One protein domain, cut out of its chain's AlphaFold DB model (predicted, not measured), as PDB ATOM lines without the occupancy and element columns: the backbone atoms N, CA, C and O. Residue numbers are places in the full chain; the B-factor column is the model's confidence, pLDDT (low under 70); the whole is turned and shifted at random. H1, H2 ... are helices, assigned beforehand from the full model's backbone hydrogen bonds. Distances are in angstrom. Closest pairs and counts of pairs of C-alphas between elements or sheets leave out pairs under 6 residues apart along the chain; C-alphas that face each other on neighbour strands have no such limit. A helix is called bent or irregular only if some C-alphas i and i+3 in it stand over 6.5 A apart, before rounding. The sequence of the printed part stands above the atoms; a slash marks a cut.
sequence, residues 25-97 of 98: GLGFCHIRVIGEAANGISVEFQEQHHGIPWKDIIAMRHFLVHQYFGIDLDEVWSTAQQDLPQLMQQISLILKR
ATOM      1  N   GLY A  25      43.123 102.195 313.486       49.94
ATOM      2  CA  GLY A  25      43.111 100.894 312.829       49.94
ATOM      3  C   GLY A  25      43.084 100.959 311.295       49.94
ATOM      4  O   GLY A  25      43.668 100.093 310.660       49.94
ATOM      5  N   LEU A  26      42.472 101.975 310.666       49.91
ATOM      6  CA  LEU A  26      42.198 101.941 309.214       49.91
ATOM      7  C   LEU A  26      43.401 102.326 308.338       49.91
ATOM      8  O   LEU A  26      43.619 101.707 307.302       49.91
ATOM      9  N   GLY A  27      44.217 103.298 308.760       52.09
ATOM     10  CA  GLY A  27      45.450 103.652 308.035       52.09
ATOM     11  C   GLY A  27      46.523 102.557 308.099       52.09
ATOM     12  O   GLY A  27      47.282 102.363 307.154       52.09
ATOM     13  N   PHE A  28      46.535 101.785 309.188       57.78
ATOM     14  CA  PHE A  28      47.540 100.752 309.443       57.78
ATOM     15  C   PHE A  28      47.336  99.501 308.580       57.78
ATOM     16  O   PHE A  28      48.312  98.883 308.159       57.78
ATOM     17  N   CYS A  29      46.091  99.142 308.253       59.56
ATOM     18  CA  CYS A  29      45.810  97.974 307.416       59.56
ATOM     19  C   CYS A  29      46.377  98.117 305.999       59.56
ATOM     20  O   CYS A  29      46.912  97.157 305.447       59.56
ATOM     21  N   HIS A  30      46.308  99.316 305.421       70.94
ATOM     22  CA  HIS A  30      46.740  99.528 304.041       70.94
ATOM     23  C   HIS A  30      48.262  99.448 303.882       70.94
ATOM     24  O   HIS A  30      48.734  98.860 302.913       70.94
ATOM     25  N   ILE A  31      49.036  99.941 304.854       74.44
ATOM     26  CA  ILE A  31      50.508  99.895 304.801       74.44
ATOM     27  C   ILE A  31      51.017  98.447 304.811       74.44
ATOM     28  O   ILE A  31      51.930  98.115 304.057       74.44
ATOM     29  N   ARG A  32      50.385  97.553 305.591       77.94
ATOM     30  CA  ARG A  32      50.733  96.122 305.574       77.94
ATOM     31  C   ARG A  32      50.535  95.519 304.191       77.94
ATOM     32  O   ARG A  32      51.414  94.826 303.696       77.94
ATOM     33  N   VAL A  33      49.368  95.774 303.599       82.75
ATOM     34  CA  VAL A  33      48.984  95.225 302.294       82.75
ATOM     35  C   VAL A  33      49.927  95.724 301.201       82.75
ATOM     36  O   VAL A  33      50.333  94.941 300.349       82.75
ATOM     37  N   ILE A  34      50.332  96.995 301.255       85.56
ATOM     38  CA  ILE A  34      51.295  97.575 300.311       85.56
ATOM     39  C   ILE A  34      52.671  96.911 300.448       85.56
ATOM     40  O   ILE A  34      53.262  96.532 299.439       85.56
ATOM     41  N   GLY A  35      53.165  96.720 301.675       86.88
ATOM     42  CA  GLY A  35      54.444  96.045 301.907       86.88
ATOM     43  C   GLY A  35      54.439  94.576 301.466       86.88
ATOM     44  O   GLY A  35      55.422  94.099 300.901       86.88
ATOM     45  N   GLU A  36      53.323  93.874 301.670       85.25
ATOM     46  CA  GLU A  36      53.141  92.493 301.211       85.25
ATOM     47  C   GLU A  36      53.101  92.406 299.680       85.25
ATOM     48  O   GLU A  36      53.788  91.580 299.081       85.25
ATOM     49  N   ALA A  37      52.358  93.308 299.033       88.25
ATOM     50  CA  ALA A  37      52.288  93.381 297.578       88.25
ATOM     51  C   ALA A  37      53.660  93.688 296.959       88.25
ATOM     52  O   ALA A  37      54.046  93.044 295.988       88.25
ATOM     53  N   ALA A  38      54.424  94.614 297.549       88.25
ATOM     54  CA  ALA A  38      55.780  94.930 297.101       88.25
ATOM     55  C   ALA A  38      56.730  93.726 297.222       88.25
ATOM     56  O   ALA A  38      57.559  93.510 296.345       88.25
ATOM     57  N   ASN A  39      56.580  92.908 298.269       89.06
ATOM     58  CA  ASN A  39      57.376  91.696 298.461       89.06
ATOM     59  C   ASN A  39      57.066  90.601 297.421       89.06
ATOM     60  O   ASN A  39      57.908  89.746 297.166       89.06
ATOM     61  N   GLY A  40      55.872  90.623 296.825       89.62
ATOM     62  CA  GLY A  40      55.465  89.696 295.765       89.62
ATOM     63  C   GLY A  40      55.946  90.072 294.358       89.62
ATOM     64  O   GLY A  40      55.771  89.284 293.431       89.62
ATOM     65  N   ILE A  41      56.531  91.259 294.173       90.69
ATOM     66  CA  ILE A  41      57.068  91.708 292.882       90.69
ATOM     67  C   ILE A  41      58.429  91.045 292.641       90.69
ATOM     68  O   ILE A  41      59.250  90.974 293.554       90.69
ATOM     69  N   SER A  42      58.686  90.579 291.414       92.44
ATOM     70  CA  SER A  42      59.935  89.878 291.088       92.44
ATOM     71  C   SER A  42      61.168  90.767 291.277       92.44
ATOM     72  O   SER A  42      61.107  91.990 291.122       92.44
ATOM     73  N   VAL A  43      62.303  90.146 291.600       89.50
ATOM     74  CA  VAL A  43      63.561  90.865 291.851       89.50
ATOM     75  C   VAL A  43      64.004  91.624 290.602       89.50
ATOM     76  O   VAL A  43      64.393  92.782 290.699       89.50
ATOM     77  N   GLU A  44      63.839  91.027 289.425       92.19
ATOM     78  CA  GLU A  44      64.204  91.627 288.142       92.19
ATOM     79  C   GLU A  44      63.417  92.917 287.879       92.19
ATOM     80  O   GLU A  44      63.966  93.894 287.375       92.19
ATOM     81  N   PHE A  45      62.135  92.951 288.251       90.25
ATOM     82  CA  PHE A  45      61.310  94.150 288.117       90.25
ATOM     83  C   PHE A  45      61.715  95.226 289.129       90.25
ATOM     84  O   PHE A  45      61.785  96.409 288.794       90.25
ATOM     85  N   GLN A  46      62.016  94.828 290.366       90.25
ATOM     86  CA  GLN A  46      62.505  95.762 291.381       90.25
ATOM     87  C   GLN A  46      63.832  96.403 290.953       90.25
ATOM     88  O   GLN A  46      63.998  97.618 291.077       90.25
ATOM     89  N   GLU A  47      64.740  95.607 290.390       89.44
ATOM     90  CA  GLU A  47      66.003  96.070 289.818       89.44
ATOM     91  C   GLU A  47      65.763  96.985 288.613       89.44
ATOM     92  O   GLU A  47      66.333  98.059 288.535       89.44
ATOM     93  N   GLN A  48      64.832  96.684 287.709       91.38
ATOM     94  CA  GLN A  48      64.518  97.607 286.606       91.38
ATOM     95  C   GLN A  48      63.967  98.968 287.075       91.38
ATOM     96  O   GLN A  48      64.077  99.969 286.359       91.38
ATOM     97  N   HIS A  49      63.426  99.037 288.293       88.50
ATOM     98  CA  HIS A  49      62.798 100.223 288.864       88.50
ATOM     99  C   HIS A  49      63.483 100.703 290.154       88.50
ATOM    100  O   HIS A  49      62.816 100.965 291.154       88.50
ATOM    101  N   HIS A  50      64.805 100.919 290.110       86.12
ATOM    102  CA  HIS A  50      65.612 101.430 291.238       86.12
ATOM    103  C   HIS A  50      65.128 102.764 291.849       86.12
ATOM    104  O   HIS A  50      65.522 103.117 292.957       86.12
ATOM    105  N   GLY A  51      64.319 103.542 291.118       85.19
ATOM    106  CA  GLY A  51      63.752 104.808 291.600       85.19
ATOM    107  C   GLY A  51      62.628 104.641 292.630       85.19
ATOM    108  O   GLY A  51      62.153 105.641 293.172       85.19
ATOM    109  N   ILE A  52      62.192 103.404 292.878       88.00
ATOM    110  CA  ILE A  52      61.233 103.050 293.923       88.00
ATOM    111  C   ILE A  52      62.011 102.396 295.080       88.00
ATOM    112  O   ILE A  52      62.767 101.449 294.842       88.00
ATOM    113  N   PRO A  53      61.841 102.852 296.335       87.56
ATOM    114  CA  PRO A  53      62.546 102.303 297.494       87.56
ATOM    115  C   PRO A  53      61.919 100.974 297.958       87.56
ATOM    116  O   PRO A  53      61.329 100.872 299.032       87.56
ATOM    117  N   TRP A  54      62.037  99.926 297.136       90.25
ATOM    118  CA  TRP A  54      61.383  98.629 297.354       90.25
ATOM    119  C   TRP A  54      61.673  98.020 298.723       90.25
ATOM    120  O   TRP A  54      60.755  97.569 299.400       90.25
ATOM    121  N   LYS A  55      62.937  98.048 299.159       87.06
ATOM    122  CA  LYS A  55      63.355  97.482 300.450       87.06
ATOM    123  C   LYS A  55      62.648  98.154 301.627       87.06
ATOM    124  O   LYS A  55      62.215  97.454 302.539       87.06
ATOM    125  N   ASP A  56      62.482  99.471 301.569       84.25
ATOM    126  CA  ASP A  56      61.834 100.239 302.632       84.25
ATOM    127  C   ASP A  56      60.328  99.961 302.653       84.25
ATOM    128  O   ASP A  56      59.768  99.665 303.708       84.25
ATOM    129  N   ILE A  57      59.682  99.914 301.481       87.31
ATOM    130  CA  ILE A  57      58.258  99.558 301.340       87.31
ATOM    131  C   ILE A  57      57.994  98.137 301.864       87.31
ATOM    132  O   ILE A  57      57.042  97.899 302.606       87.31
ATOM    133  N   ILE A  58      58.861  97.187 301.520       86.62
ATOM    134  CA  ILE A  58      58.801  95.793 301.969       86.62
ATOM    135  C   ILE A  58      58.996  95.703 303.493       86.62
ATOM    136  O   ILE A  58      58.311  94.918 304.156       86.62
ATOM    137  N   ALA A  59      59.889  96.519 304.063       82.62
ATOM    138  CA  ALA A  59      60.142  96.591 305.501       82.62
ATOM    139  C   ALA A  59      58.982  97.227 306.290       82.62
ATOM    140  O   ALA A  59      58.761  96.858 307.448       82.62
ATOM    141  N   MET A  60      58.173  98.097 305.670       75.81
ATOM    142  CA  MET A  60      56.983  98.690 306.301       75.81
ATOM    143  C   MET A  60      55.963  97.652 306.785       75.81
ATOM    144  O   MET A  60      55.219  97.915 307.732       75.81
ATOM    145  N   ARG A  61      55.953  96.428 306.230       73.56
ATOM    146  CA  ARG A  61      55.079  95.351 306.729       73.56
ATOM    147  C   ARG A  61      55.390  94.969 308.187       73.56
ATOM    148  O   ARG A  61      54.489  94.569 308.924       73.56
ATOM    149  N   HIS A  62      56.655  95.103 308.608       65.56
ATOM    150  CA  HIS A  62      57.134  94.742 309.947       65.56
ATOM    151  C   HIS A  62      56.943  95.862 310.978       65.56
ATOM    152  O   HIS A  62      56.801  95.560 312.167       65.56
ATOM    153  N   PHE A  63      56.844  97.126 310.542       62.47
ATOM    154  CA  PHE A  63      56.523  98.263 311.419       62.47
ATOM    155  C   PHE A  63      55.213  98.031 312.191       62.47
ATOM    156  O   PHE A  63      55.077  98.407 313.347       62.47
ATOM    157  N   LEU A  64      54.261  97.311 311.600       58.00
ATOM    158  CA  LEU A  64      52.944  97.068 312.192       58.00
ATOM    159  C   LEU A  64      52.896  95.920 313.205       58.00
ATOM    160  O   LEU A  64      51.896  95.774 313.904       58.00
ATOM    161  N   VAL A  65      53.915  95.059 313.239       54.09
ATOM    162  CA  VAL A  65      53.921  93.844 314.072       54.09
ATOM    163  C   VAL A  65      54.825  94.008 315.290       54.09
ATOM    164  O   VAL A  65      54.515  93.464 316.345       54.09
ATOM    165  N   HIS A  66      55.917  94.773 315.181       52.28
ATOM    166  CA  HIS A  66      56.968  94.744 316.200       52.28
ATOM    167  C   HIS A  66      56.915  95.829 317.281       52.28
ATOM    168  O   HIS A  66      57.614  95.674 318.273       52.28
ATOM    169  N   GLN A  67      56.104  96.888 317.164       48.09
ATOM    170  CA  GLN A  67      56.243  98.051 318.059       48.09
ATOM    171  C   GLN A  67      54.899  98.674 318.482       48.09
ATOM    172  O   GLN A  67      54.675  99.877 318.361       48.09
ATOM    173  N   TYR A  68      54.040  97.877 319.129       49.22
ATOM    174  CA  TYR A  68      53.059  98.434 320.082       49.22
ATOM    175  C   TYR A  68      53.737  99.192 321.252       49.22
ATOM    176  O   TYR A  68      53.062  99.859 322.031       49.22
ATOM    177  N   PHE A  69      55.070  99.136 321.350       45.28
ATOM    178  CA  PHE A  69      55.908  99.990 322.183       45.28
ATOM    179  C   PHE A  69      56.882 100.791 321.305       45.28
ATOM    180  O   PHE A  69      57.894 100.266 320.859       45.28
ATOM    181  N   GLY A  70      56.602 102.078 321.082       55.06
ATOM    182  CA  GLY A  70      57.629 103.045 320.666       55.06
ATOM    183  C   GLY A  70      57.705 103.440 319.188       55.06
ATOM    184  O   GLY A  70      58.687 104.073 318.821       55.06
ATOM    185  N   ILE A  71      56.712 103.126 318.347       61.50
ATOM    186  CA  ILE A  71      56.598 103.798 317.041       61.50
ATOM    187  C   ILE A  71      56.036 105.204 317.226       61.50
ATOM    188  O   ILE A  71      55.002 105.388 317.877       61.50
ATOM    189  N   ASP A  72      56.693 106.172 316.592       66.50
ATOM    190  CA  ASP A  72      56.136 107.499 316.403       66.50
ATOM    191  C   ASP A  72      55.025 107.426 315.347       66.50
ATOM    192  O   ASP A  72      55.247 107.232 314.152       66.50
ATOM    193  N   LEU A  73      53.783 107.527 315.813       66.94
ATOM    194  CA  LEU A  73      52.614 107.501 314.939       66.94
ATOM    195  C   LEU A  73      52.585 108.702 313.986       66.94
ATOM    196  O   LEU A  73      51.909 108.622 312.960       66.94
ATOM    197  N   ASP A  74      53.314 109.774 314.298       69.25
ATOM    198  CA  ASP A  74      53.454 110.930 313.419       69.25
ATOM    199  C   ASP A  74      54.375 110.614 312.230       69.25
ATOM    200  O   ASP A  74      54.095 111.065 311.120       69.25
ATOM    201  N   GLU A  75      55.394 109.765 312.405       72.19
ATOM    202  CA  GLU A  75      56.256 109.292 311.310       72.19
ATOM    203  C   GLU A  75      55.465 108.419 310.328       72.19
ATOM    204  O   GLU A  75      55.449 108.681 309.125       72.19
ATOM    205  N   VAL A  76      54.693 107.455 310.841       71.94
ATOM    206  CA  VAL A  76      53.809 106.610 310.014       71.94
ATOM    207  C   VAL A  76      52.784 107.457 309.260       71.94
ATOM    208  O   VAL A  76      52.493 107.211 308.086       71.94
ATOM    209  N   TRP A  77      52.222 108.466 309.927       73.38
ATOM    210  CA  TRP A  77      51.271 109.381 309.308       73.38
ATOM    211  C   TRP A  77      51.923 110.273 308.246       73.38
ATOM    212  O   TRP A  77      51.302 110.548 307.217       73.38
ATOM    213  N   SER A  78      53.177 110.677 308.457       73.94
ATOM    214  CA  SER A  78      53.970 111.406 307.468       73.94
ATOM    215  C   SER A  78      54.207 110.559 306.223       73.94
ATOM    216  O   SER A  78      53.875 111.001 305.126       73.94
ATOM    217  N   THR A  79      54.657 109.310 306.377       75.56
ATOM    218  CA  THR A  79      54.842 108.381 305.251       75.56
ATOM    219  C   THR A  79      53.540 108.139 304.492       75.56
ATOM    220  O   THR A  79      53.512 108.153 303.260       75.56
ATOM    221  N   ALA A  80      52.419 107.998 305.204       76.81
ATOM    222  CA  ALA A  80      51.117 107.830 304.570       76.81
ATOM    223  C   ALA A  80      50.673 109.058 303.752       76.81
ATOM    224  O   ALA A  80      50.034 108.897 302.713       76.81
ATOM    225  N   GLN A  81      50.987 110.276 304.201       76.31
ATOM    226  CA  GLN A  81      50.599 111.501 303.495       76.31
ATOM    227  C   GLN A  81      51.588 111.944 302.416       76.31
ATOM    228  O   GLN A  81      51.166 112.579 301.453       76.31
ATOM    229  N   GLN A  82      52.880 111.668 302.580       80.81
ATOM    230  CA  GLN A  82      53.929 112.206 301.712       80.81
ATOM    231  C   GLN A  82      54.445 111.162 300.724       80.81
ATOM    232  O   GLN A  82      54.476 111.421 299.521       80.81
ATOM    233  N   ASP A  83      54.761 109.962 301.209       79.88
ATOM    234  CA  ASP A  83      55.444 108.949 300.403       79.88
ATOM    235  C   ASP A  83      54.457 108.115 299.574       79.88
ATOM    236  O   ASP A  83      54.731 107.788 298.416       79.88
ATOM    237  N   LEU A  84      53.268 107.808 300.117       82.75
ATOM    238  CA  LEU A  84      52.263 107.023 299.387       82.75
ATOM    239  C   LEU A  84      51.773 107.697 298.094       82.75
ATOM    240  O   LEU A  84      51.725 107.007 297.072       82.75
ATOM    241  N   PRO A  85      51.432 109.002 298.057       85.56
ATOM    242  CA  PRO A  85      51.035 109.645 296.804       85.56
ATOM    243  C   PRO A  85      52.134 109.602 295.739       85.56
ATOM    244  O   PRO A  85      51.843 109.375 294.563       85.56
ATOM    245  N   GLN A  86      53.397 109.770 296.142       86.00
ATOM    246  CA  GLN A  86      54.535 109.681 295.232       86.00
ATOM    247  C   GLN A  86      54.681 108.262 294.670       86.00
ATOM    248  O   GLN A  86      54.807 108.092 293.455       86.00
ATOM    249  N   LEU A  87      54.575 107.241 295.525       85.56
ATOM    250  CA  LEU A  87      54.595 105.842 295.105       85.56
ATOM    251  C   LEU A  87      53.459 105.528 294.116       85.56
ATOM    252  O   LEU A  87      53.691 104.902 293.082       85.56
ATOM    253  N   MET A  88      52.241 106.018 294.376       86.94
ATOM    254  CA  MET A  88      51.103 105.844 293.464       86.94
ATOM    255  C   MET A  88      51.365 106.454 292.083       86.94
ATOM    256  O   MET A  88      50.997 105.857 291.067       86.94
ATOM    257  N   GLN A  89      52.013 107.621 292.021       87.88
ATOM    258  CA  GLN A  89      52.391 108.239 290.749       87.88
ATOM    259  C   GLN A  89      53.441 107.410 290.008       87.88
ATOM    260  O   GLN A  89      53.283 107.165 288.812       87.88
ATOM    261  N   GLN A  90      54.475 106.934 290.707       86.56
ATOM    262  CA  GLN A  90      55.518 106.095 290.115       86.56
ATOM    263  C   GLN A  90      54.937 104.797 289.537       86.56
ATOM    264  O   GLN A  90      55.198 104.474 288.380       86.56
ATOM    265  N   ILE A  91      54.075 104.106 290.291       87.81
ATOM    266  CA  ILE A  91      53.396 102.887 289.825       87.81
ATOM    267  C   ILE A  91      52.498 103.191 288.622       87.81
ATOM    268  O   ILE A  91      52.533 102.471 287.627       87.81
ATOM    269  N   SER A  92      51.735 104.287 288.661       87.88
ATOM    270  CA  SER A  92      50.869 104.684 287.542       87.88
ATOM    271  C   SER A  92      51.655 104.953 286.256       87.88
ATOM    272  O   SER A  92      51.174 104.652 285.166       87.88
ATOM    273  N   LEU A  93      52.860 105.519 286.361       88.38
ATOM    274  CA  LEU A  93      53.735 105.739 285.209       88.38
ATOM    275  C   LEU A  93      54.258 104.427 284.624       88.38
ATOM    276  O   LEU A  93      54.368 104.320 283.404       88.38
ATOM    277  N   ILE A  94      54.554 103.442 285.473       87.19
ATOM    278  CA  ILE A  94      54.978 102.112 285.026       87.19
ATOM    279  C   ILE A  94      53.820 101.402 284.315       87.19
ATOM    280  O   ILE A  94      53.991 100.944 283.190       87.19
ATOM    281  N   LEU A  95      52.619 101.410 284.903       85.50
ATOM    282  CA  LEU A  95      51.424 100.787 284.318       85.50
ATOM    283  C   LEU A  95      50.974 101.426 282.996       85.50
ATOM    284  O   LEU A  95      50.339 100.760 282.194       85.50
ATOM    285  N   LYS A  96      51.279 102.707 282.756       80.62
ATOM    286  CA  LYS A  96      50.996 103.377 281.473       80.62
ATOM    287  C   LYS A  96      52.016 103.072 280.373       80.62
ATOM    288  O   LYS A  96      51.793 103.468 279.232       80.62
ATOM    289  N   ARG A  97      53.165 102.487 280.721       60.91
ATOM    290  CA  ARG A  97      54.258 102.171 279.787       60.91
ATOM    291  C   ARG A  97      54.329 100.690 279.404       60.91
ATOM    292  O   ARG A  97      55.071 100.384 278.474       60.91
TER     293      ARG A  97
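AT A GLANCE: This is residues 25 to 97 of the 98 residues of an uncharacterized protein of Methanomicrobiales archaeon HGW-Methanomicrobiales-1 (UniProt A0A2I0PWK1). Look first for a V of two helices, H1 and H3, closest between the later part of H1 and the earlier part of H3, with the long helix H4 running lengthwise on another side of them and the short helix H2 in the turn beyond the V's closed end. The assembly is loosely joined: H1 and H3 touch, while H4 touches no helix and neither does H2. You have 73 printed residues with four named helices, in the order H1, H2, H3, H4, and no named strand; the class is all helix. The whole is compact, with a radius of gyration of the C-alphas of 12.9 A, yet elongated in outline, spanning 41 by 22 by 18 A.

IN THESE COORDINATES: Find C-alpha 26 at (42.198, 101.941, 309.214); from there H1, residues 26 to 39, runs 21.2 A to C-alpha 39. Go on to H2, residues 43 to 48, a short helix of six residues. At C-alpha 54, (61.383, 98.629, 297.354), you meet H3, residues 54 to 66, which runs 19.7 A. H3 is neither bent nor irregular, but only just: C-alphas 61 and 64 are 6.1 A apart. Last comes H4, residues 73 to 95, the longest helix by residues, which runs 31.4 A to C-alpha 95 at (51.424, 100.787, 284.318). H4 has a kink of 33 degrees near residue 84; it is neither bent nor irregular, but only just, with C-alphas 81 and 84 6.3 A apart.

HOW THE PARTS SIT: Begin with H1 and H3, which touch; their closest C-alphas, those of Gly 35 and Ile 58, are 4.4 A apart. Their lines stand at a steep tilt of 46 degrees, opposite ways. H1 and H4 are close but not clearly touching, with the C-alphas of Gly 27 and Ala 80 closest at 7.8 A. These two run the same way at a steep tilt of 46 degrees. H3 and H4 are near each other, with 7 pairs of C-alphas within 10 A. H2 is close to H3 but not clearly touching it: the closest C-alphas, those of Gln 46 and Trp 54, are 6.7 A apart. H2 is apart from H1 and from H4. Every O i to N i+4 pair is within hydrogen-bond range in H2, against 7 of 10 in H1, 16 of 19 in H4 and 4 of 9 in H3, where 7 of 10 O i to N i+3 pairs are within range.

THE WHOLE: The two C-alphas farthest apart, those of Phe 69 and Arg 97, are 42.5 A apart. The printed part, residues 25 to 97, has no cut. The links H1 to H2 and H2 to H3 are tight, and H3 to H4 is short. Read the B-factor column for confidence: the mean pLDDT of the printed part is 77.1, and it is under 70 at residues 25 to 29, 62 to 74 and 97.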